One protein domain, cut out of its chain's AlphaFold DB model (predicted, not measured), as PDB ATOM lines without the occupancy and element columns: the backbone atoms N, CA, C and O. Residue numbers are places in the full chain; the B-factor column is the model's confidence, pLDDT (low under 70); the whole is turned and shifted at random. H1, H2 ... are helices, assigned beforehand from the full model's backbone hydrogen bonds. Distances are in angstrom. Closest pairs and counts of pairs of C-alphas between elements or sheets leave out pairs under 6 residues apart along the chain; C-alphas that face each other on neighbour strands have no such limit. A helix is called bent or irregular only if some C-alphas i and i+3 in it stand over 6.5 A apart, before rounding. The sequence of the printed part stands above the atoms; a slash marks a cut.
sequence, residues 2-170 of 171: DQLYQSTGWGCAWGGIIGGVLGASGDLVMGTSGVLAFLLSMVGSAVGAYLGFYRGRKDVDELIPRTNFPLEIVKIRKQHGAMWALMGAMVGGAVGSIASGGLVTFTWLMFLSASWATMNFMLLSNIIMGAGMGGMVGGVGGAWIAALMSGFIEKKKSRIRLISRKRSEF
ATOM      1  N   ASP A   2     -29.720 -12.483  21.169       66.62
ATOM      2  CA  ASP A   2     -30.463 -11.390  20.522       66.62
ATOM      3  C   ASP A   2     -31.510 -10.728  21.425       66.62
ATOM      4  O   ASP A   2     -31.672  -9.513  21.398       66.62
ATOM      5  N   GLN A   3     -32.155 -11.492  22.311       67.94
ATOM      6  CA  GLN A   3     -33.128 -10.941  23.264       67.94
ATOM      7  C   GLN A   3     -32.495 -10.057  24.349       67.94
ATOM      8  O   GLN A   3     -33.091  -9.058  24.745       67.94
ATOM      9  N   LEU A   4     -31.276 -10.370  24.811       66.94
ATOM     10  CA  LEU A   4     -30.558  -9.547  25.796       66.94
ATOM     11  C   LEU A   4     -30.145  -8.204  25.172       66.94
ATOM     12  O   LEU A   4     -30.302  -7.148  25.780       66.94
ATOM     13  N   TYR A   5     -29.664  -8.265  23.928       70.31
ATOM     14  CA  TYR A   5     -29.340  -7.101  23.109       70.31
ATOM     15  C   TYR A   5     -30.575  -6.224  22.874       70.31
ATOM     16  O   TYR A   5     -30.549  -5.028  23.163       70.31
ATOM     17  N   GLN A   6     -31.673  -6.826  22.407       76.31
ATOM     18  CA  GLN A   6     -32.905  -6.106  22.105       76.31
ATOM     19  C   GLN A   6     -33.516  -5.489  23.362       76.31
ATOM     20  O   GLN A   6     -33.784  -4.296  23.366       76.31
ATOM     21  N   SER A   7     -33.700  -6.245  24.444       76.94
ATOM     22  CA  SER A   7     -34.316  -5.720  25.674       76.94
ATOM     23  C   SER A   7     -33.515  -4.573  26.295       76.94
ATOM     24  O   SER A   7     -34.100  -3.566  26.695       76.94
ATOM     25  N   THR A   8     -32.183  -4.681  26.320       75.25
ATOM     26  CA  THR A   8     -31.305  -3.618  26.833       75.25
ATOM     27  C   THR A   8     -31.318  -2.396  25.915       75.25
ATOM     28  O   THR A   8     -31.421  -1.269  26.399       75.25
ATOM     29  N   GLY A   9     -31.264  -2.604  24.596       76.25
ATOM     30  CA  GLY A   9     -31.300  -1.522  23.614       76.25
ATOM     31  C   GLY A   9     -32.636  -0.787  23.579       76.25
ATOM     32  O   GLY A   9     -32.651   0.439  23.630       76.25
ATOM     33  N   TRP A  10     -33.760  -1.507  23.586       83.62
ATOM     34  CA  TRP A  10     -35.098  -0.918  23.659       83.62
ATOM     35  C   TRP A  10     -35.336  -0.208  24.987       83.62
ATOM     36  O   TRP A  10     -35.851   0.907  24.990       83.62
ATOM     37  N   GLY A  11     -34.935  -0.814  26.109       81.31
ATOM     38  CA  GLY A  11     -35.039  -0.179  27.423       81.31
ATOM     39  C   GLY A  11     -34.279   1.144  27.463       81.31
ATOM     40  O   GLY A  11     -34.829   2.162  27.876       81.31
ATOM     41  N   CYS A  12     -33.044   1.145  26.958       83.62
ATOM     42  CA  CYS A  12     -32.231   2.348  26.840       83.62
ATOM     43  C   CYS A  12     -32.849   3.385  25.890       83.62
ATOM     44  O   CYS A  12     -32.920   4.558  26.239       83.62
ATOM     45  N   ALA A  13     -33.358   2.958  24.731       84.56
ATOM     46  CA  ALA A  13     -33.995   3.846  23.764       84.56
ATOM     47  C   ALA A  13     -35.221   4.549  24.348       84.56
ATOM     48  O   ALA A  13     -35.314   5.768  24.273       84.56
ATOM     49  N   TRP A  14     -36.128   3.814  24.994       86.69
ATOM     50  CA  TRP A  14     -37.300   4.409  25.639       86.69
ATOM     51  C   TRP A  14     -36.924   5.325  26.803       86.69
ATOM     52  O   TRP A  14     -37.487   6.411  26.935       86.69
ATOM     53  N   GLY A  15     -35.939   4.923  27.610       82.06
ATOM     54  CA  GLY A  15     -35.401   5.762  28.676       82.06
ATOM     55  C   GLY A  15     -34.810   7.073  28.148       82.06
ATOM     56  O   GLY A  15     -35.109   8.143  28.680       82.06
ATOM     57  N   GLY A  16     -34.029   6.999  27.070       79.19
ATOM     58  CA  GLY A  16     -33.456   8.148  26.375       79.19
ATOM     59  C   GLY A  16     -34.503   9.036  25.715       79.19
ATOM     60  O   GLY A  16     -34.390  10.252  25.808       79.19
ATOM     61  N   ILE A  17     -35.566   8.461  25.139       86.25
ATOM     62  CA  ILE A  17     -36.684   9.231  24.575       86.25
ATOM     63  C   ILE A  17     -37.359  10.058  25.670       86.25
ATOM     64  O   ILE A  17     -37.525  11.264  25.519       86.25
ATOM     65  N   ILE A  18     -37.740   9.429  26.784       86.88
ATOM     66  CA  ILE A  18     -38.462  10.113  27.867       86.88
ATOM     67  C   ILE A  18     -37.581  11.204  28.488       86.88
ATOM     68  O   ILE A  18     -38.021  12.343  28.648       86.88
ATOM     69  N   GLY A  19     -36.327  10.867  28.800       81.88
ATOM     70  CA  GLY A  19     -35.366  11.810  29.367       81.88
ATOM     71  C   GLY A  19     -35.029  12.957  28.415       81.88
ATOM     72  O   GLY A  19     -34.989  14.114  28.829       81.88
ATOM     73  N   GLY A  20     -34.843  12.652  27.132       81.81
ATOM     74  CA  GLY A  20     -34.550  13.630  26.093       81.81
ATOM     75  C   GLY A  20     -35.728  14.552  25.790       81.81
ATOM     76  O   GLY A  20     -35.503  15.745  25.628       81.81
ATOM     77  N   VAL A  21     -36.975  14.060  25.797       85.50
ATOM     78  CA  VAL A  21     -38.165  14.917  25.645       85.50
ATOM     79  C   VAL A  21     -38.262  15.895  26.812       85.50
ATOM     80  O   VAL A  21     -38.313  17.102  26.592       85.50
ATOM     81  N   LEU A  22     -38.234  15.389  28.049       86.00
ATOM     82  CA  LEU A  22     -38.356  16.225  29.246       86.00
ATOM     83  C   LEU A  22     -37.231  17.257  29.335       86.00
ATOM     84  O   LEU A  22     -37.481  18.424  29.638       86.00
ATOM     85  N   GLY A  23     -35.999  16.843  29.043       82.88
ATOM     86  CA  GLY A  23     -34.854  17.739  29.087       82.88
ATOM     87  C   GLY A  23     -34.829  18.750  27.947       82.88
ATOM     88  O   GLY A  23     -34.553  19.915  28.207       82.88
ATOM     89  N   ALA A  24     -35.209  18.365  26.726       81.62
ATOM     90  CA  ALA A  24     -35.333  19.301  25.611       81.62
ATOM     91  C   ALA A  24     -36.444  20.332  25.853       81.62
ATOM     92  O   ALA A  24     -36.248  21.515  25.593       81.62
ATOM     93  N   SER A  25     -37.592  19.918  26.402       83.12
ATOM     94  CA  SER A  25     -38.652  20.852  26.802       83.12
ATOM     95  C   SER A  25     -38.174  21.814  27.894       83.12
ATOM     96  O   SER A  25     -38.418  23.013  27.802       83.12
ATOM     97  N   GLY A  26     -37.447  21.307  28.896       81.62
ATOM     98  CA  GLY A  26     -36.845  22.133  29.944       81.62
ATOM     99  C   GLY A  26     -35.820  23.131  29.400       81.62
ATOM    100  O   GLY A  26     -35.872  24.306  29.756       81.62
ATOM    101  N   ASP A  27     -34.941  22.698  28.492       82.81
ATOM    102  CA  ASP A  27     -33.945  23.563  27.851       82.81
ATOM    103  C   ASP A  27     -34.579  24.688  27.031       82.81
ATOM    104  O   ASP A  27     -34.058  25.802  27.029       82.81
ATOM    105  N   LEU A  28     -35.702  24.424  26.357       77.75
ATOM    106  CA  LEU A  28     -36.424  25.436  25.582       77.75
ATOM    107  C   LEU A  28     -37.078  26.501  26.468       77.75
ATOM    108  O   LEU A  28     -37.141  27.663  26.074       77.75
ATOM    109  N   VAL A  29     -37.535  26.126  27.665       79.12
ATOM    110  CA  VAL A  29     -38.157  27.059  28.619       79.12
ATOM    111  C   VAL A  29     -37.107  27.835  29.415       79.12
ATOM    112  O   VAL A  29     -37.252  29.037  29.618       79.12
ATOM    113  N   MET A  30     -36.054  27.160  29.881       81.69
ATOM    114  CA  MET A  30     -35.036  27.750  30.758       81.69
ATOM    115  C   MET A  30     -33.847  28.361  30.004       81.69
ATOM    116  O   MET A  30     -33.066  29.096  30.603       81.69
ATOM    117  N   GLY A  31     -33.681  28.070  28.711       75.50
ATOM    118  CA  GLY A  31     -32.573  28.587  27.902       75.50
ATOM    119  C   GLY A  31     -31.214  27.952  28.221       75.50
ATOM    120  O   GLY A  31     -30.168  28.500  27.875       75.50
ATOM    121  N   THR A  32     -31.192  26.782  28.858       78.94
ATOM    122  CA  THR A  32     -29.973  26.104  29.341       78.94
ATOM    123  C   THR A  32     -29.138  25.434  28.244       78.94
ATOM    124  O   THR A  32     -28.161  24.752  28.541       78.94
ATOM    125  N   SER A  33     -29.464  25.673  26.968       79.94
ATOM    126  CA  SER A  33     -28.626  25.330  25.807       79.94
ATOM    127  C   SER A  33     -28.233  23.848  25.704       79.94
ATOM    128  O   SER A  33     -27.128  23.535  25.269       79.94
ATOM    129  N   GLY A  34     -29.117  22.924  26.084       77.62
ATOM    130  CA  GLY A  34     -28.913  21.480  25.899       77.62
ATOM    131  C   GLY A  34     -28.432  20.730  27.142       77.62
ATOM    132  O   GLY A  34     -28.281  19.506  27.098       77.62
ATOM    133  N   VAL A  35     -28.171  21.428  28.253       84.75
ATOM    134  CA  VAL A  35     -27.676  20.814  29.498       84.75
ATOM    135  C   VAL A  35     -28.755  19.958  30.161       84.75
ATOM    136  O   VAL A  35     -28.459  18.865  30.652       84.75
ATOM    137  N   LEU A  36     -30.009  20.415  30.159       86.06
ATOM    138  CA  LEU A  36     -31.123  19.661  30.740       86.06
ATOM    139  C   LEU A  36     -31.433  18.413  29.905       86.06
ATOM    140  O   LEU A  36     -31.597  17.329  30.466       86.06
ATOM    141  N   ALA A  37     -31.426  18.539  28.578       84.44
ATOM    142  CA  ALA A  37     -31.533  17.438  27.628       84.44
ATOM    143  C   ALA A  37     -30.417  16.413  27.822       84.44
ATOM    144  O   ALA A  37     -30.690  15.214  27.844       84.44
ATOM    145  N   PHE A  38     -29.182  16.867  28.042       86.44
ATOM    146  CA  PHE A  38     -28.053  15.989  28.333       86.44
ATOM    147  C   PHE A  38     -28.250  15.198  29.631       86.44
ATOM    148  O   PHE A  38     -28.165  13.969  29.621       86.44
ATOM    149  N   LEU A  39     -28.542  15.877  30.743       88.50
ATOM    150  CA  LEU A  39     -28.651  15.232  32.053       88.50
ATOM    151  C   LEU A  39     -29.844  14.278  32.127       88.50
ATOM    152  O   LEU A  39     -29.703  13.142  32.579       88.50
ATOM    153  N   LEU A  40     -31.015  14.714  31.665       86.38
ATOM    154  CA  LEU A  40     -32.226  13.904  31.752       86.38
ATOM    155  C   LEU A  40     -32.197  12.742  30.763       86.38
ATOM    156  O   LEU A  40     -32.597  11.637  31.130       86.38
ATOM    157  N   SER A  41     -31.647  12.937  29.560       84.06
ATOM    158  CA  SER A  41     -31.416  11.828  28.631       84.06
ATOM    159  C   SER A  41     -30.396  10.822  29.175       84.06
ATOM    160  O   SER A  41     -30.603   9.609  29.063       84.06
ATOM    161  N   MET A  42     -29.332  11.297  29.834       85.44
ATOM    162  CA  MET A  42     -28.353  10.432  30.492       85.44
ATOM    163  C   MET A  42     -29.000   9.575  31.581       85.44
ATOM    164  O   MET A  42     -28.844   8.354  31.575       85.44
ATOM    165  N   VAL A  43     -29.748  10.190  32.496       88.31
ATOM    166  CA  VAL A  43     -30.412   9.466  33.589       88.31
ATOM    167  C   VAL A  43     -31.465   8.504  33.037       88.31
ATOM    168  O   VAL A  43     -31.490   7.335  33.425       88.31
ATOM    169  N   GLY A  44     -32.290   8.959  32.092       85.38
ATOM    170  CA  GLY A  44     -33.321   8.142  31.458       85.38
ATOM    171  C   GLY A  44     -32.737   6.920  30.749       85.38
ATOM    172  O   GLY A  44     -33.164   5.794  31.008       85.38
ATOM    173  N   SER A  45     -31.705   7.115  29.925       84.94
ATOM    174  CA  SER A  45     -31.007   6.028  29.228       84.94
ATOM    175  C   SER A  45     -30.316   5.066  30.197       84.94
ATOM    176  O   SER A  45     -30.372   3.854  29.992       84.94
ATOM    177  N   ALA A  46     -29.721   5.563  31.286       85.56
ATOM    178  CA  ALA A  46     -29.080   4.718  32.293       85.56
ATOM    179  C   ALA A  46     -30.086   3.810  33.018       85.56
ATOM    180  O   ALA A  46     -29.855   2.605  33.149       85.56
ATOM    181  N   VAL A  47     -31.221   4.371  33.447       86.50
ATOM    182  CA  VAL A  47     -32.307   3.615  34.092       86.50
ATOM    183  C   VAL A  47     -32.921   2.615  33.110       86.50
ATOM    184  O   VAL A  47     -33.131   1.452  33.457       86.50
ATOM    185  N   GLY A  48     -33.151   3.042  31.867       83.75
ATOM    186  CA  GLY A  48     -33.682   2.202  30.800       83.75
ATOM    187  C   GLY A  48     -32.778   1.015  30.464       83.75
ATOM    188  O   GLY A  48     -33.249  -0.123  30.392       83.75
ATOM    189  N   ALA A  49     -31.472   1.251  30.331       81.06
ATOM    190  CA  ALA A  49     -30.480   0.203  30.111       81.06
ATOM    191  C   ALA A  49     -30.407  -0.768  31.298       81.06
ATOM    192  O   ALA A  49     -30.356  -1.982  31.097       81.06
ATOM    193  N   TYR A  50     -30.463  -0.262  32.533       80.75
ATOM    194  CA  TYR A  50     -30.454  -1.098  33.733       80.75
ATOM    195  C   TYR A  50     -31.672  -2.032  33.799       80.75
ATOM    196  O   TYR A  50     -31.522  -3.239  34.002       80.75
ATOM    197  N   LEU A  51     -32.878  -1.496  33.578       82.12
ATOM    198  CA  LEU A  51     -34.119  -2.276  33.577       82.12
ATOM    199  C   LEU A  51     -34.174  -3.273  32.413       82.12
ATOM    200  O   LEU A  51     -34.568  -4.425  32.612       82.12
ATOM    201  N   GLY A  52     -33.750  -2.850  31.219       80.56
ATOM    202  CA  GLY A  52     -33.680  -3.703  30.034       80.56
ATOM    203  C   GLY A  52     -32.733  -4.885  30.237       80.56
ATOM    204  O   GLY A  52     -33.115  -6.030  29.996       80.56
ATOM    205  N   PHE A  53     -31.549  -4.630  30.799       77.44
ATOM    206  CA  PHE A  53     -30.581  -5.674  31.130       77.44
ATOM    207  C   PHE A  53     -31.103  -6.627  32.210       77.44
ATOM    208  O   PHE A  53     -30.951  -7.844  32.098       77.44
ATOM    209  N   TYR A  54     -31.741  -6.097  33.258       76.69
ATOM    210  CA  TYR A  54     -32.308  -6.915  34.329       76.69
ATOM    211  C   TYR A  54     -33.401  -7.862  33.814       76.69
ATOM    212  O   TYR A  54     -33.454  -9.022  34.224       76.69
ATOM    213  N   ARG A  55     -34.250  -7.386  32.895       78.19
ATOM    214  CA  ARG A  55     -35.327  -8.185  32.303       78.19
ATOM    215  C   ARG A  55     -34.787  -9.236  31.336       78.19
ATOM    216  O   ARG A  55     -35.084 -10.409  31.524       78.19
ATOM    217  N   GLY A  56     -33.906  -8.846  30.413       70.75
ATOM    218  CA  GLY A  56     -33.277  -9.789  29.487       70.75
ATOM    219  C   GLY A  56     -32.452 -10.866  30.198       70.75
ATOM    220  O   GLY A  56     -32.380 -12.002  29.734       70.75
ATOM    221  N   ARG A  57     -31.834 -10.543  31.344       70.75
ATOM    222  CA  ARG A  57     -31.059 -11.521  32.116       70.75
ATOM    223  C   ARG A  57     -31.927 -12.669  32.628       70.75
ATOM    224  O   ARG A  57     -31.460 -13.802  32.588       70.75
ATOM    225  N   LYS A  58     -33.145 -12.390  33.106       69.00
ATOM    226  CA  LYS A  58     -34.052 -13.434  33.609       69.00
ATOM    227  C   LYS A  58     -34.354 -14.464  32.523       69.00
ATOM    228  O   LYS A  58     -34.223 -15.653  32.785       69.00
ATOM    229  N   ASP A  59     -34.609 -13.995  31.305       63.31
ATOM    230  CA  ASP A  59     -34.875 -14.863  30.155       63.31
ATOM    231  C   ASP A  59     -33.650 -15.727  29.810       63.31
ATOM    232  O   ASP A  59     -33.759 -16.919  29.541       63.31
ATOM    233  N   VAL A  60     -32.440 -15.159  29.868       63.50
ATOM    234  CA  VAL A  60     -31.208 -15.907  29.568       63.50
ATOM    235  C   VAL A  60     -30.849 -16.912  30.668       63.50
ATOM    236  O   VAL A  60     -30.444 -18.032  30.349       63.50
ATOM    237  N   ASP A  61     -30.998 -16.548  31.944       63.91
ATOM    238  CA  ASP A  61     -30.718 -17.441  33.077       63.91
ATOM    239  C   ASP A  61     -31.705 -18.631  33.121       63.91
ATOM    240  O   ASP A  61     -31.326 -19.712  33.573       63.91
ATOM    241  N   GLU A  62     -32.917 -18.490  32.573       60.78
ATOM    242  CA  GLU A  62     -33.899 -19.577  32.440       60.78
ATOM    243  C   GLU A  62     -33.575 -20.552  31.284       60.78
ATOM    244  O   GLU A  62     -33.870 -21.747  31.372       60.78
ATOM    245  N   LEU A  63     -32.884 -20.091  30.230       56.44
ATOM    246  CA  LEU A  63     -32.474 -20.932  29.091       56.44
ATOM    247  C   LEU A  63     -31.174 -21.728  29.323       56.44
ATOM    248  O   LEU A  63     -31.002 -22.813  28.761       56.44
ATOM    249  N   ILE A  64     -30.241 -21.216  30.131       57.66
ATOM    250  CA  ILE A  64     -28.920 -21.833  30.357       57.66
ATOM    251  C   ILE A  64     -28.947 -23.217  31.054       57.66
ATOM    252  O   ILE A  64     -28.143 -24.062  30.640       57.66
ATOM    253  N   PRO A  65     -29.824 -23.537  32.035       53.19
ATOM    254  CA  PRO A  65     -29.768 -24.827  32.736       53.19
ATOM    255  C   PRO A  65     -30.049 -26.048  31.846       53.19
ATOM    256  O   PRO A  65     -29.781 -27.171  32.262       53.19
ATOM    257  N   ARG A  66     -30.538 -25.863  30.613       50.94
ATOM    258  CA  ARG A  66     -30.780 -26.968  29.668       50.94
ATOM    259  C   ARG A  66     -29.573 -27.376  28.827       50.94
ATOM    260  O   ARG A  66     -29.674 -28.332  28.062       50.94
ATOM    261  N   THR A  67     -28.438 -26.687  28.934       53.75
ATOM    262  CA  THR A  67     -27.285 -26.954  28.061       53.75
ATOM    263  C   THR A  67     -26.053 -27.416  28.844       53.75
ATOM    264  O   THR A  67     -25.421 -26.636  29.549       53.75
ATOM    265  N   ASN A  68     -25.688 -28.695  28.688       53.28
ATOM    266  CA  ASN A  68     -24.478 -29.327  29.241       53.28
ATOM    267  C   ASN A  68     -23.200 -28.852  28.516       53.28
ATOM    268  O   ASN A  68     -22.494 -29.647  27.898       53.28
ATOM    269  N   PHE A  69     -22.896 -27.552  28.540       55.88
ATOM    270  CA  PHE A  69     -21.640 -27.042  27.982       55.88
ATOM    271  C   PHE A  69     -20.536 -26.952  29.047       55.88
ATOM    272  O   PHE A  69     -20.805 -26.565  30.185       55.88
ATOM    273  N   PRO A  70     -19.274 -27.247  28.685       56.34
ATOM    274  CA  PRO A  70     -18.142 -27.115  29.594       56.34
ATOM    275  C   PRO A  70     -17.946 -25.657  30.051       56.34
ATOM    276  O   PRO A  70     -18.149 -24.706  29.291       56.34
ATOM    277  N   LEU A  71     -17.522 -25.494  31.310       57.97
ATOM    278  CA  LEU A  71     -17.451 -24.227  32.058       57.97
ATOM    279  C   LEU A  71     -16.661 -23.100  31.360       57.97
ATOM    280  O   LEU A  71     -16.980 -21.925  31.551       57.97
ATOM    281  N   GLU A  72     -15.660 -23.421  30.538       55.19
ATOM    282  CA  GLU A  72     -14.873 -22.421  29.798       55.19
ATOM    283  C   GLU A  72     -15.661 -21.772  28.653       55.19
ATOM    284  O   GLU A  72     -15.630 -20.549  28.490       55.19
ATOM    285  N   ILE A  73     -16.460 -22.556  27.923       58.44
ATOM    286  CA  ILE A  73     -17.316 -22.055  26.838       58.44
ATOM    287  C   ILE A  73     -18.409 -21.144  27.411       58.44
ATOM    288  O   ILE A  73     -18.801 -20.161  26.780       58.44
ATOM    289  N   VAL A  74     -18.866 -21.419  28.636       60.06
ATOM    290  CA  VAL A  74     -19.854 -20.592  29.343       60.06
ATOM    291  C   VAL A  74     -19.288 -19.208  29.689       60.06
ATOM    292  O   VAL A  74     -20.008 -18.219  29.547       60.06
ATOM    293  N   LYS A  75     -18.006 -19.095  30.078       62.16
ATOM    294  CA  LYS A  75     -17.373 -17.790  30.370       62.16
ATOM    295  C   LYS A  75     -17.225 -16.919  29.119       62.16
ATOM    296  O   LYS A  75     -17.561 -15.738  29.172       62.16
ATOM    297  N   ILE A  76     -16.796 -17.501  27.997       62.00
ATOM    298  CA  ILE A  76     -16.632 -16.774  26.726       62.00
ATOM    299  C   ILE A  76     -17.992 -16.294  26.208       62.00
ATOM    300  O   ILE A  76     -18.149 -15.122  25.867       62.00
ATOM    301  N   ARG A  77     -19.012 -17.166  26.231       64.88
ATOM    302  CA  ARG A  77     -20.375 -16.785  25.832       64.88
ATOM    303  C   ARG A  77     -20.915 -15.667  26.716       64.88
ATOM    304  O   ARG A  77     -21.514 -14.729  26.207       64.88
ATOM    305  N   LYS A  78     -20.654 -15.723  28.023       65.81
ATOM    306  CA  LYS A  78     -21.064 -14.675  28.956       65.81
ATOM    307  C   LYS A  78     -20.426 -13.317  28.621       65.81
ATOM    308  O   LYS A  78     -21.144 -12.334  28.461       65.81
ATOM    309  N   GLN A  79     -19.109 -13.254  28.444       68.12
ATOM    310  CA  GLN A  79     -18.430 -12.000  28.085       68.12
ATOM    311  C   GLN A  79     -18.915 -11.431  26.749       68.12
ATOM    312  O   GLN A  79     -19.142 -10.228  26.634       68.12
ATOM    313  N   HIS A  80     -19.154 -12.304  25.771       70.94
ATOM    314  CA  HIS A  80     -19.688 -11.900  24.480       70.94
ATOM    315  C   HIS A  80     -21.103 -11.311  24.617       70.94
ATOM    316  O   HIS A  80     -21.386 -10.255  24.065       70.94
ATOM    317  N   GLY A  81     -21.975 -11.912  25.433       67.12
ATOM    318  CA  GLY A  81     -23.322 -11.384  25.681       67.12
ATOM    319  C   GLY A  81     -23.357 -10.032  26.382       67.12
ATOM    320  O   GLY A  81     -24.181  -9.188  26.035       67.12
ATOM    321  N   ALA A  82     -22.435  -9.799  27.317       69.25
ATOM    322  CA  ALA A  82     -22.280  -8.492  27.950       69.25
ATOM    323  C   ALA A  82     -21.825  -7.421  26.941       69.25
ATOM    324  O   ALA A  82     -22.325  -6.298  26.974       69.25
ATOM    325  N   MET A  83     -20.932  -7.778  26.010       74.38
ATOM    326  CA  MET A  83     -20.493  -6.886  24.933       74.38
ATOM    327  C   MET A  83     -21.651  -6.506  23.997       74.38
ATOM    328  O   MET A  83     -21.824  -5.327  23.694       74.38
ATOM    329  N   TRP A  84     -22.492  -7.469  23.606       77.00
ATOM    330  CA  TRP A  84     -23.690  -7.185  22.808       77.00
ATOM    331  C   TRP A  84     -24.670  -6.285  23.567       77.00
ATOM    332  O   TRP A  84     -25.117  -5.284  23.017       77.00
ATOM    333  N   ALA A  85     -24.961  -6.560  24.841       72.00
ATOM    334  CA  ALA A  85     -25.847  -5.700  25.631       72.00
ATOM    335  C   ALA A  85     -25.337  -4.251  25.750       72.00
ATOM    336  O   ALA A  85     -26.134  -3.319  25.662       72.00
ATOM    337  N   LEU A  86     -24.020  -4.058  25.890       76.12
ATOM    338  CA  LEU A  86     -23.385  -2.735  25.882       76.12
ATOM    339  C   LEU A  86     -23.556  -2.016  24.539       76.12
ATOM    340  O   LEU A  86     -23.931  -0.846  24.525       76.12
ATOM    341  N   MET A  87     -23.339  -2.712  23.418       80.88
ATOM    342  CA  MET A  87     -23.595  -2.153  22.085       80.88
ATOM    343  C   MET A  87     -25.070  -1.782  21.901       80.88
ATOM    344  O   MET A  87     -25.371  -0.692  21.424       80.88
ATOM    345  N   GLY A  88     -25.988  -2.652  22.332       77.31
ATOM    346  CA  GLY A  88     -27.426  -2.398  22.265       77.31
ATOM    347  C   GLY A  88     -27.826  -1.168  23.074       77.31
ATOM    348  O   GLY A  88     -28.562  -0.323  22.575       77.31
ATOM    349  N   ALA A  89     -27.289  -1.016  24.286       76.81
ATOM    350  CA  ALA A  89     -27.534   0.154  25.124       76.81
ATOM    351  C   ALA A  89     -26.954   1.442  24.526       76.81
ATOM    352  O   ALA A  89     -27.606   2.481  24.575       76.81
ATOM    353  N   MET A  90     -25.761   1.382  23.933       80.62
ATOM    354  CA  MET A  90     -25.145   2.528  23.261       80.62
ATOM    355  C   MET A  90     -25.992   3.000  22.074       80.62
ATOM    356  O   MET A  90     -26.333   4.180  21.988       80.62
ATOM    357  N   VAL A  91     -26.364   2.074  21.184       82.62
ATOM    358  CA  VAL A  91     -27.173   2.378  19.994       82.62
ATOM    359  C   VAL A  91     -28.575   2.825  20.401       82.62
ATOM    360  O   VAL A  91     -29.061   3.831  19.898       82.62
ATOM    361  N   GLY A  92     -29.203   2.128  21.350       78.69
ATOM    362  CA  GLY A  92     -30.523   2.479  21.865       78.69
ATOM    363  C   GLY A  92     -30.551   3.874  22.483       78.69
ATOM    364  O   GLY A  92     -31.399   4.682  22.118       78.69
ATOM    365  N   GLY A  93     -29.583   4.189  23.346       76.25
ATOM    366  CA  GLY A  93     -29.467   5.499  23.986       76.25
ATOM    367  C   GLY A  93     -29.228   6.625  22.983       76.25
ATOM    368  O   GLY A  93     -29.873   7.669  23.071       76.25
ATOM    369  N   ALA A  94     -28.375   6.405  21.978       78.81
ATOM    370  CA  ALA A  94     -28.148   7.376  20.910       78.81
ATOM    371  C   ALA A  94     -29.411   7.603  20.060       78.81
ATOM    372  O   ALA A  94     -29.852   8.741  19.900       78.81
ATOM    373  N   VAL A  95     -30.029   6.527  19.557       84.62
ATOM    374  CA  VAL A  95     -31.217   6.600  18.690       84.62
ATOM    375  C   VAL A  95     -32.401   7.212  19.429       84.62
ATOM    376  O   VAL A  95     -33.038   8.123  18.903       84.62
ATOM    377  N   GLY A  96     -32.676   6.760  20.654       77.38
ATOM    378  CA  GLY A  96     -33.783   7.272  21.455       77.38
ATOM    379  C   GLY A  96     -33.651   8.768  21.738       77.38
ATOM    380  O   GLY A  96     -34.611   9.522  21.595       77.38
ATOM    381  N   SER A  97     -32.435   9.216  22.034       76.62
ATOM    382  CA  SER A  97     -32.182  10.616  22.372       76.62
ATOM    383  C   SER A  97     -32.215  11.549  21.171       76.62
ATOM    384  O   SER A  97     -32.766  12.648  21.265       76.62
ATOM    385  N   ILE A  98     -31.668  11.110  20.033       77.50
ATOM    386  CA  ILE A  98     -31.748  11.854  18.772       77.50
ATOM    387  C   ILE A  98     -33.207  11.953  18.326       77.50
ATOM    388  O   ILE A  98     -33.653  13.038  17.959       77.50
ATOM    389  N   ALA A  99     -33.966  10.856  18.417       84.38
ATOM    390  CA  ALA A  99     -35.385  10.854  18.086       84.38
ATOM    391  C   ALA A  99     -36.165  11.842  18.964       84.38
ATOM    392  O   ALA A  99     -36.941  12.629  18.431       84.38
ATOM    393  N   SER A 100     -35.920  11.875  20.281       78.94
ATOM    394  CA  SER A 100     -36.589  12.829  21.176       78.94
ATOM    395  C   SER A 100     -36.173  14.280  20.964       78.94
ATOM    396  O   SER A 100     -37.036  15.155  20.931       78.94
ATOM    397  N   GLY A 101     -34.873  14.547  20.787       73.38
ATOM    398  CA  GLY A 101     -34.382  15.895  20.510       73.38
ATOM    399  C   GLY A 101     -34.951  16.406  19.188       73.38
ATOM    400  O   GLY A 101     -35.474  17.514  19.131       73.38
ATOM    401  N   GLY A 102     -34.952  15.563  18.151       75.69
ATOM    402  CA  GLY A 102     -35.570  15.847  16.857       75.69
ATOM    403  C   GLY A 102     -37.072  16.120  16.953       75.69
ATOM    404  O   GLY A 102     -37.545  17.096  16.385       75.69
ATOM    405  N   LEU A 103     -37.821  15.316  17.715       82.31
ATOM    406  CA  LEU A 103     -39.266  15.505  17.900       82.31
ATOM    407  C   LEU A 103     -39.582  16.839  18.575       82.31
ATOM    408  O   LEU A 103     -40.387  17.606  18.058       82.31
ATOM    409  N   VAL A 104     -38.919  17.144  19.693       78.19
ATOM    410  CA  VAL A 104     -39.185  18.375  20.451       78.19
ATOM    411  C   VAL A 104     -38.759  19.611  19.661       78.19
ATOM    412  O   VAL A 104     -39.506  20.585  19.598       78.19
ATOM    413  N   THR A 105     -37.597  19.566  19.004       72.69
ATOM    414  CA  THR A 105     -37.142  20.665  18.139       72.69
ATOM    415  C   THR A 105     -38.064  20.873  16.936       72.69
ATOM    416  O   THR A 105     -38.378  22.015  16.608       72.69
ATOM    417  N   PHE A 106     -38.567  19.799  16.323       77.62
ATOM    418  CA  PHE A 106     -39.535  19.869  15.228       77.62
ATOM    419  C   PHE A 106     -40.883  20.445  15.677       77.62
ATOM    420  O   PHE A 106     -41.425  21.328  15.012       77.62
ATOM    421  N   THR A 107     -41.411  20.009  16.825       77.75
ATOM    422  CA  THR A 107     -42.639  20.578  17.402       77.75
ATOM    423  C   THR A 107     -42.466  22.064  17.710       77.75
ATOM    424  O   THR A 107     -43.353  22.858  17.408       77.75
ATOM    425  N   TRP A 108     -41.310  22.459  18.247       73.62
ATOM    426  CA  TRP A 108     -41.005  23.858  18.544       73.62
ATOM    427  C   TRP A 108     -40.900  24.719  17.276       73.62
ATOM    428  O   TRP A 108     -41.443  25.821  17.233       73.62
ATOM    429  N   LEU A 109     -40.276  24.195  16.216       71.31
ATOM    430  CA  LEU A 109     -40.208  24.844  14.902       71.31
ATOM    431  C   LEU A 109     -41.592  25.025  14.266       71.31
ATOM    432  O   LEU A 109     -41.865  26.079  13.698       71.31
ATOM    433  N   MET A 110     -42.472  24.028  14.384       72.56
ATOM    434  CA  MET A 110     -43.850  24.122  13.887       72.56
ATOM    435  C   MET A 110     -44.692  25.123  14.685       72.56
ATOM    436  O   MET A 110     -45.567  25.776  14.119       72.56
ATOM    437  N   PHE A 111     -44.418  25.275  15.984       70.50
ATOM    438  CA  PHE A 111     -45.132  26.210  16.854       70.50
ATOM    439  C   PHE A 111     -44.685  27.670  16.663       70.50
ATOM    440  O   PHE A 111     -45.500  28.583  16.762       70.50
ATOM    441  N   LEU A 112     -43.407  27.904  16.344       65.25
ATOM    442  CA  LEU A 112     -42.823  29.232  16.116       65.25
ATOM    443  C   LEU A 112     -42.607  29.537  14.630       65.25
ATOM    444  O   LEU A 112     -41.575  30.091  14.259       65.25
ATOM    445  N   SER A 113     -43.591  29.238  13.783       56.62
ATOM    446  CA  SER A 113     -43.594  29.447  12.322       56.62
ATOM    447  C   SER A 113     -43.229  30.865  11.815       56.62
ATOM    448  O   SER A 113     -43.275  31.110  10.612       56.62
ATOM    449  N   ALA A 114     -42.814  31.794  12.684       51.81
ATOM    450  CA  ALA A 114     -42.598  33.208  12.409       51.81
ATOM    451  C   ALA A 114     -41.183  33.777  12.691       51.81
ATOM    452  O   ALA A 114     -40.958  34.931  12.336       51.81
ATOM    453  N   SER A 115     -40.208  33.063  13.284       54.69
ATOM    454  CA  SER A 115     -38.881  33.676  13.550       54.69
ATOM    455  C   SER A 115     -37.666  32.780  13.268       54.69
ATOM    456  O   SER A 115     -37.086  32.125  14.136       54.69
ATOM    457  N   TRP A 116     -37.213  32.836  12.012       54.12
ATOM    458  CA  TRP A 116     -35.925  32.310  11.544       54.12
ATOM    459  C   TRP A 116     -34.753  33.178  12.032       54.12
ATOM    460  O   TRP A 116     -34.034  33.794  11.248       54.12
ATOM    461  N   ALA A 117     -34.555  33.257  13.345       60.81
ATOM    462  CA  ALA A 117     -33.340  33.828  13.906       60.81
ATOM    463  C   ALA A 117     -32.269  32.732  13.993       60.81
ATOM    464  O   ALA A 117     -32.491  31.686  14.603       60.81
ATOM    465  N   THR A 118     -31.082  32.977  13.437       57.91
ATOM    466  CA  THR A 118     -29.903  32.087  13.478       57.91
ATOM    467  C   THR A 118     -29.551  31.626  14.904       57.91
ATOM    468  O   THR A 118     -29.024  30.534  15.100       57.91
ATOM    469  N   MET A 119     -29.916  32.430  15.909       54.53
ATOM    470  CA  MET A 119     -29.779  32.130  17.338       54.53
ATOM    471  C   MET A 119     -30.654  30.948  17.801       54.53
ATOM    472  O   MET A 119     -30.202  30.128  18.597       54.53
ATOM    473  N   ASN A 120     -31.865  30.799  17.250       71.19
ATOM    474  CA  ASN A 120     -32.751  29.669  17.552       71.19
ATOM    475  C   ASN A 120     -32.193  28.362  16.976       71.19
ATOM    476  O   ASN A 120     -32.316  27.312  17.597       71.19
ATOM    477  N   PHE A 121     -31.519  28.421  15.824       72.00
ATOM    478  CA  PHE A 121     -30.916  27.241  15.206       72.00
ATOM    479  C   PHE A 121     -29.765  26.669  16.046       72.00
ATOM    480  O   PHE A 121     -29.737  25.464  16.292       72.00
ATOM    481  N   MET A 122     -28.865  27.525  16.552       74.00
ATOM    482  CA  MET A 122     -27.771  27.092  17.435       74.00
ATOM    483  C   MET A 122     -28.282  26.473  18.743       74.00
ATOM    484  O   MET A 122     -27.744  25.467  19.210       74.00
ATOM    485  N   LEU A 123     -29.344  27.040  19.325       77.25
ATOM    486  CA  LEU A 123     -29.970  26.492  20.528       77.25
ATOM    487  C   LEU A 123     -30.541  25.089  20.264       77.25
ATOM    488  O   LEU A 123     -30.253  24.153  21.007       77.25
ATOM    489  N   LEU A 124     -31.300  24.926  19.176       76.88
ATOM    490  CA  LEU A 124     -31.903  23.646  18.799       76.88
ATOM    491  C   LEU A 124     -30.834  22.583  18.509       76.88
ATOM    492  O   LEU A 124     -30.959  21.450  18.976       76.88
ATOM    493  N   SER A 125     -29.751  22.941  17.811       78.25
ATOM    494  CA  SER A 125     -28.641  22.013  17.572       78.25
ATOM    495  C   SER A 125     -27.949  21.589  18.867       78.25
ATOM    496  O   SER A 125     -27.629  20.411  19.024       78.25
ATOM    497  N   ASN A 126     -27.774  22.507  19.823       83.69
ATOM    498  CA  ASN A 126     -27.176  22.188  21.120       83.69
ATOM    499  C   ASN A 126     -28.074  21.272  21.955       83.69
ATOM    500  O   ASN A 126     -27.570  20.374  22.623       83.69
ATOM    501  N   ILE A 127     -29.395  21.436  21.868       81.12
ATOM    502  CA  ILE A 127     -30.361  20.552  22.529       81.12
ATOM    503  C   ILE A 127     -30.316  19.142  21.935       81.12
ATOM    504  O   ILE A 127     -30.240  18.167  22.682       81.12
ATOM    505  N   ILE A 128     -30.306  19.010  20.603       82.56
ATOM    506  CA  ILE A 128     -30.215  17.701  19.934       82.56
ATOM    507  C   ILE A 128     -28.879  17.022  20.262       82.56
ATOM    508  O   ILE A 128     -28.850  15.837  20.601       82.56
ATOM    509  N   MET A 129     -27.776  17.770  20.192       83.75
ATOM    510  CA  MET A 129     -26.441  17.266  20.504       83.75
ATOM    511  C   MET A 129     -26.323  16.865  21.980       83.75
ATOM    512  O   MET A 129     -25.836  15.774  22.279       83.75
ATOM    513  N   GLY A 130     -26.827  17.701  22.892       80.94
ATOM    514  CA  GLY A 130     -26.884  17.436  24.326       80.94
ATOM    515  C   GLY A 130     -27.687  16.177  24.637       80.94
ATOM    516  O   GLY A 130     -27.169  15.273  25.289       80.94
ATOM    517  N   ALA A 131     -28.899  16.051  24.088       79.88
ATOM    518  CA  ALA A 131     -29.710  14.843  24.219       79.88
ATOM    519  C   ALA A 131     -28.956  13.602  23.715       79.88
ATOM    520  O   ALA A 131     -28.840  12.613  24.441       79.88
ATOM    521  N   GLY A 132     -28.418  13.658  22.490       77.75
ATOM    522  CA  GLY A 132     -27.717  12.547  21.839       77.75
ATOM    523  C   GLY A 132     -26.499  12.058  22.623       77.75
ATOM    524  O   GLY A 132     -26.363  10.860  22.884       77.75
ATOM    525  N   MET A 133     -25.638  12.984  23.054       83.81
ATOM    526  CA  MET A 133     -24.475  12.660  23.882       83.81
ATOM    527  C   MET A 133     -24.895  12.124  25.253       83.81
ATOM    528  O   MET A 133     -24.332  11.130  25.716       83.81
ATOM    529  N   GLY A 134     -25.901  12.740  25.879       80.19
ATOM    530  CA  GLY A 134     -26.420  12.339  27.183       80.19
ATOM    531  C   GLY A 134     -26.902  10.895  27.179       80.19
ATOM    532  O   GLY A 134     -26.439  10.089  27.985       80.19
ATOM    533  N   GLY A 135     -27.756  10.529  26.224       78.56
ATOM    534  CA  GLY A 135     -28.300   9.176  26.167       78.56
ATOM    535  C   GLY A 135     -27.289   8.114  25.771       78.56
ATOM    536  O   GLY A 135     -27.340   7.002  26.293       78.56
ATOM    537  N   MET A 136     -26.309   8.446  24.926       83.31
ATOM    538  CA  MET A 136     -25.209   7.529  24.627       83.31
ATOM    539  C   MET A 136     -24.375   7.231  25.885       83.31
ATOM    540  O   MET A 136     -24.138   6.064  26.203       83.31
ATOM    541  N   VAL A 137     -23.968   8.264  26.633       85.38
ATOM    542  CA  VAL A 137     -23.168   8.093  27.860       85.38
ATOM    543  C   VAL A 137     -23.984   7.403  28.955       85.38
ATOM    544  O   VAL A 137     -23.491   6.479  29.604       85.38
ATOM    545  N   GLY A 138     -25.245   7.800  29.130       80.19
ATOM    546  CA  GLY A 138     -26.164   7.199  30.091       80.19
ATOM    547  C   GLY A 138     -26.434   5.728  29.800       80.19
ATOM    548  O   GLY A 138     -26.327   4.892  30.694       80.19
ATOM    549  N   GLY A 139     -26.708   5.392  28.541       76.81
ATOM    550  CA  GLY A 139     -26.956   4.022  28.103       76.81
ATOM    551  C   GLY A 139     -25.765   3.099  28.328       76.81
ATOM    552  O   GLY A 139     -25.915   2.025  28.917       76.81
ATOM    553  N   VAL A 140     -24.565   3.538  27.936       80.25
ATOM    554  CA  VAL A 140     -23.326   2.782  28.174       80.25
ATOM    555  C   VAL A 140     -23.054   2.638  29.671       80.25
ATOM    556  O   VAL A 140     -22.773   1.532  30.132       80.25
ATOM    557  N   GLY A 141     -23.183   3.718  30.448       79.81
ATOM    558  CA  GLY A 141     -22.983   3.697  31.898       79.81
ATOM    559  C   GLY A 141     -23.955   2.756  32.617       79.81
ATOM    560  O   GLY A 141     -23.533   1.933  33.431       79.81
ATOM    561  N   GLY A 142     -25.244   2.811  32.272       74.88
ATOM    562  CA  GLY A 142     -26.279   1.941  32.831       74.88
ATOM    563  C   GLY A 142     -26.049   0.464  32.505       74.88
ATOM    564  O   GLY A 142     -26.102  -0.384  33.400       74.88
ATOM    565  N   ALA A 143     -25.707   0.150  31.253       75.25
ATOM    566  CA  ALA A 143     -25.375  -1.213  30.841       75.25
ATOM    567  C   ALA A 143     -24.077  -1.728  31.485       75.25
ATOM    568  O   ALA A 143     -24.006  -2.891  31.881       75.25
ATOM    569  N   TRP A 144     -23.072  -0.867  31.661       79.00
ATOM    570  CA  TRP A 144     -21.824  -1.214  32.341       79.00
ATOM    571  C   TRP A 144     -22.047  -1.545  33.821       79.00
ATOM    572  O   TRP A 144     -21.553  -2.560  34.319       79.00
ATOM    573  N   ILE A 145     -22.838  -0.731  34.530       78.38
ATOM    574  CA  ILE A 145     -23.212  -0.983  35.930       78.38
ATOM    575  C   ILE A 145     -24.006  -2.292  36.039       78.38
ATOM    576  O   ILE A 145     -23.731  -3.110  36.920       78.38
ATOM    577  N   ALA A 146     -24.943  -2.540  35.121       71.56
ATOM    578  CA  ALA A 146     -25.712  -3.781  35.092       71.56
ATOM    579  C   ALA A 146     -24.828  -5.019  34.818       71.56
ATOM    580  O   ALA A 146     -25.000  -6.061  35.463       71.56
ATOM    581  N   ALA A 147     -23.824  -4.902  33.944       69.88
ATOM    582  CA  ALA A 147     -22.837  -5.951  33.668       69.88
ATOM    583  C   ALA A 147     -21.909  -6.231  34.871       69.88
ATOM    584  O   ALA A 147     -21.603  -7.390  35.171       69.88
ATOM    585  N   LEU A 148     -21.498  -5.189  35.607       74.38
ATOM    586  CA  LEU A 148     -20.735  -5.324  36.854       74.38
ATOM    587  C   LEU A 148     -21.551  -6.039  37.940       74.38
ATOM    588  O   LEU A 148     -21.069  -6.994  38.550       74.38
ATOM    589  N   MET A 149     -22.796  -5.608  38.156       64.62
ATOM    590  CA  MET A 149     -23.688  -6.154  39.190       64.62
ATOM    591  C   MET A 149     -24.118  -7.595  38.906       64.62
ATOM    592  O   MET A 149     -24.401  -8.360  39.826       64.62
ATOM    593  N   SER A 150     -24.138  -7.998  37.637       61.69
ATOM    594  CA  SER A 150     -24.439  -9.375  37.234       61.69
ATOM    595  C   SER A 150     -23.242 -10.327  37.317       61.69
ATOM    596  O   SER A 150     -23.401 -11.523  37.075       61.69
ATOM    597  N   GLY A 151     -22.065  -9.837  37.726       58.72
ATOM    598  CA  GLY A 151     -20.903 -10.677  38.020       58.72
ATOM    599  C   GLY A 151     -20.160 -11.190  36.785       58.72
ATOM    600  O   GLY A 151     -19.375 -12.129  36.900       58.72
ATOM    601  N   PHE A 152     -20.373 -10.583  35.610       55.88
ATOM    602  CA  PHE A 152     -19.622 -10.915  34.388       55.88
ATOM    603  C   PHE A 152     -18.149 -10.496  34.479       55.88
ATOM    604  O   PHE A 152     -17.282 -11.128  33.875       55.88
ATOM    605  N   ILE A 153     -17.852  -9.469  35.278       51.38
ATOM    606  CA  ILE A 153     -16.494  -9.092  35.666       51.38
ATOM    607  C   ILE A 153     -16.231  -9.740  37.025       51.38
ATOM    608  O   ILE A 153     -16.489  -9.176  38.088       51.38
ATOM    609  N   GLU A 154     -15.767 -10.987  36.986       45.81
ATOM    610  CA  GLU A 154     -15.335 -11.719  38.170       45.81
ATOM    611  C   GLU A 154     -14.234 -10.893  38.864       45.81
ATOM    612  O   GLU A 154     -13.158 -10.670  38.300       45.81
ATOM    613  N   LYS A 155     -14.501 -10.392  40.085       43.28
ATOM    614  CA  LYS A 155     -13.470  -9.770  40.929       43.28
ATOM    615  C   LYS A 155     -12.284 -10.729  40.952       43.28
ATOM    616  O   LYS A 155     -12.432 -11.880  41.353       43.28
ATOM    617  N   LYS A 156     -11.113 -10.236  40.546       42.44
ATOM    618  CA  LYS A 156      -9.811 -10.916  40.397       42.44
ATOM    619  C   LYS A 156      -9.249 -11.516  41.711       42.44
ATOM    620  O   LYS A 156      -8.043 -11.530  41.919       42.44
ATOM    621  N   LYS A 157     -10.098 -11.978  42.636       42.19
ATOM    622  CA  LYS A 157      -9.774 -12.410  44.004       42.19
ATOM    623  C   LYS A 157      -9.614 -13.933  44.143       42.19
ATOM    624  O   LYS A 157      -9.207 -14.404  45.200       42.19
ATOM    625  N   SER A 158      -9.890 -14.720  43.101       42.78
ATOM    626  CA  SER A 158      -9.825 -16.193  43.144       42.78
ATOM    627  C   SER A 158      -8.499 -16.794  42.652       42.78
ATOM    628  O   SER A 158      -8.188 -17.928  43.007       42.78
ATOM    629  N   ARG A 159      -7.655 -16.047  41.923       41.47
ATOM    630  CA  ARG A 159      -6.391 -16.594  41.383       41.47
ATOM    631  C   ARG A 159      -5.294 -16.802  42.445       41.47
ATOM    632  O   ARG A 159      -4.422 -17.639  42.258       41.47
ATOM    633  N   ILE A 160      -5.372 -16.114  43.587       48.72
ATOM    634  CA  ILE A 160      -4.399 -16.258  44.690       48.72
ATOM    635  C   ILE A 160      -4.681 -17.515  45.535       48.72
ATOM    636  O   ILE A 160      -3.750 -18.177  45.988       48.72
ATOM    637  N   ARG A 161      -5.951 -17.919  45.687       44.53
ATOM    638  CA  ARG A 161      -6.311 -19.098  46.497       44.53
ATOM    639  C   ARG A 161      -5.916 -20.428  45.845       44.53
ATOM    640  O   ARG A 161      -5.573 -21.366  46.552       44.53
ATOM    641  N   LEU A 162      -5.906 -20.498  44.513       46.12
ATOM    642  CA  LEU A 162      -5.531 -21.714  43.781       46.12
ATOM    643  C   LEU A 162      -4.007 -21.933  43.746       46.12
ATOM    644  O   LEU A 162      -3.550 -23.069  43.823       46.12
ATOM    645  N   ILE A 163      -3.219 -20.851  43.728       50.66
ATOM    646  CA  ILE A 163      -1.750 -20.914  43.837       50.66
ATOM    647  C   ILE A 163      -1.326 -21.267  45.272       50.66
ATOM    648  O   ILE A 163      -0.412 -22.065  45.461       50.66
ATOM    649  N   SER A 164      -2.030 -20.749  46.286       47.22
ATOM    650  CA  SER A 164      -1.778 -21.095  47.693       47.22
ATOM    651  C   SER A 164      -2.033 -22.572  48.003       47.22
ATOM    652  O   SER A 164      -1.286 -23.142  48.790       47.22
ATOM    653  N   ARG A 165      -3.051 -23.197  47.395       44.53
ATOM    654  CA  ARG A 165      -3.387 -24.608  47.652       44.53
ATOM    655  C   ARG A 165      -2.420 -25.577  46.965       44.53
ATOM    656  O   ARG A 165      -2.020 -26.565  47.562       44.53
ATOM    657  N   LYS A 166      -1.944 -25.234  45.760       45.38
ATOM    658  CA  LYS A 166      -0.882 -25.999  45.086       45.38
ATOM    659  C   LYS A 166       0.464 -25.919  45.810       45.38
ATOM    660  O   LYS A 166       1.259 -26.836  45.688       45.38
ATOM    661  N   ARG A 167       0.736 -24.844  46.557       46.97
ATOM    662  CA  ARG A 167       1.981 -24.709  47.331       46.97
ATOM    663  C   ARG A 167       1.948 -25.471  48.661       46.97
ATOM    664  O   ARG A 167       3.006 -25.845  49.142       46.97
ATOM    665  N   SER A 168       0.763 -25.710  49.229       45.97
ATOM    666  CA  SER A 168       0.587 -26.487  50.466       45.97
ATOM    667  C   SER A 168       0.474 -27.999  50.248       45.97
ATOM    668  O   SER A 168       0.509 -28.736  51.216       45.97
ATOM    669  N   GLU A 169       0.300 -28.460  49.008       50.12
ATOM    670  CA  GLU A 169       0.347 -29.891  48.649       50.12
ATOM    671  C   GLU A 169       1.762 -30.347  48.239       50.12
ATOM    672  O   GLU A 169       1.988 -31.529  48.009       50.12
ATOM    673  N   PHE A 170       2.709 -29.408  48.135       48.38
ATOM    674  CA  PHE A 170       4.116 -29.651  47.785       48.38
ATOM    675  C   PHE A 170       5.089 -29.410  48.961       48.38
ATOM    676  O   PHE A 170       6.301 -29.422  48.752       48.38
TER     677      PHE A 170
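Overview. This is residues 2 to 170 of the 171 residues of an uncharacterized protein of Sulfobacillus thermosulfidooxidans (strain DSM 9293 / VKM B-1269 / AT-1) (UniProt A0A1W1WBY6). Four long helices, H1 to H4, lie side by side in an elongated up-and-down bundle, each running against the one before it in the chain. A short helix, H5, sits on a free tail that sticks out from the bundle with residues 154 to 170; the turn between H3 and H4 also sticks out, with residues 110 to 119, and so does the turn between H2 and H3, with residues 65 to 73. The printed part has 169 residues with five named helices, in the order H1 H2 H3 H4 H5, and no named strand; the class is all helix. The whole is loose, with a radius of gyration of the C-alphas of 21.3 A, and a rod of 84 by 33 by 17 A.

Arrangement. H1, residues 2 to 30, and H2, residues 35 to 66, form a helical hairpin over a tight link. They touch at a shallow tilt of 15 degrees, opposite ways, closest at the C-alphas of Gly 23 and Ala 37, 3.6 A apart. H3, residues 71 to 111, touches H1 the same way at a shallow tilt of 30 degrees; their closest C-alphas are those of Ala 13 and Gly 96, 4.1 A apart. With residues 85 to 101 alone H3 touches H2, closest at the C-alphas of Ser 45 and Gly 93, 5.5 A apart; H2 and H3 are a helical hairpin at a shallow tilt of 34 degrees, only just short of steep. H4, residues 118 to 149, forms a helical hairpin with H3 at a shallow tilt of 22 degrees, closest at the C-alphas of Gly 93 and Gly 135, 4.4 A apart. H4 touches H2 the same way at a shallow tilt of 31 degrees, with the C-alphas of Met 42 and Gly 138 closest at 3.9 A. H4 touches H1 at 37 degrees, only just a steep tilt, with the C-alphas of Gly 16 and Gly 135 closest at 5.3 A. H5, residues 159 to 168, is apart from H1, H2, H3 and H4. Every O i to N i+4 pair is within hydrogen-bond range in H1, H3 and H4; in H2 24 of 28 are, in H5 5 of 6.

Along the chain. H1 begins at C-alpha 2 (-30.463, -11.390, 20.522) and is 40.7 A long. H2 is 47.9 A long and only just irregular: C-alphas 62 and 65 are 6.7 A apart. H3, the longest helix, measures 59.5 A and ends at C-alpha 111 (-45.132, 26.210, 16.854). H4 is 46.5 A long. H5, 15.1 A, ends at C-alpha 168 (0.587, -26.487, 50.466).

Size, cuts and confidence. The C-alphas farthest apart, those of Ala 114 and Phe 170, are 85.9 A apart. The body without the stretches that stand free has 133 residues and spans 53 by 22 by 16 A. The printed part has no cut and no long link. Its mean pLDDT is 71.5; among the residues under 70 are 58 to 79, 112 to 119 and 149 to 170, and H5 has a mean of 46.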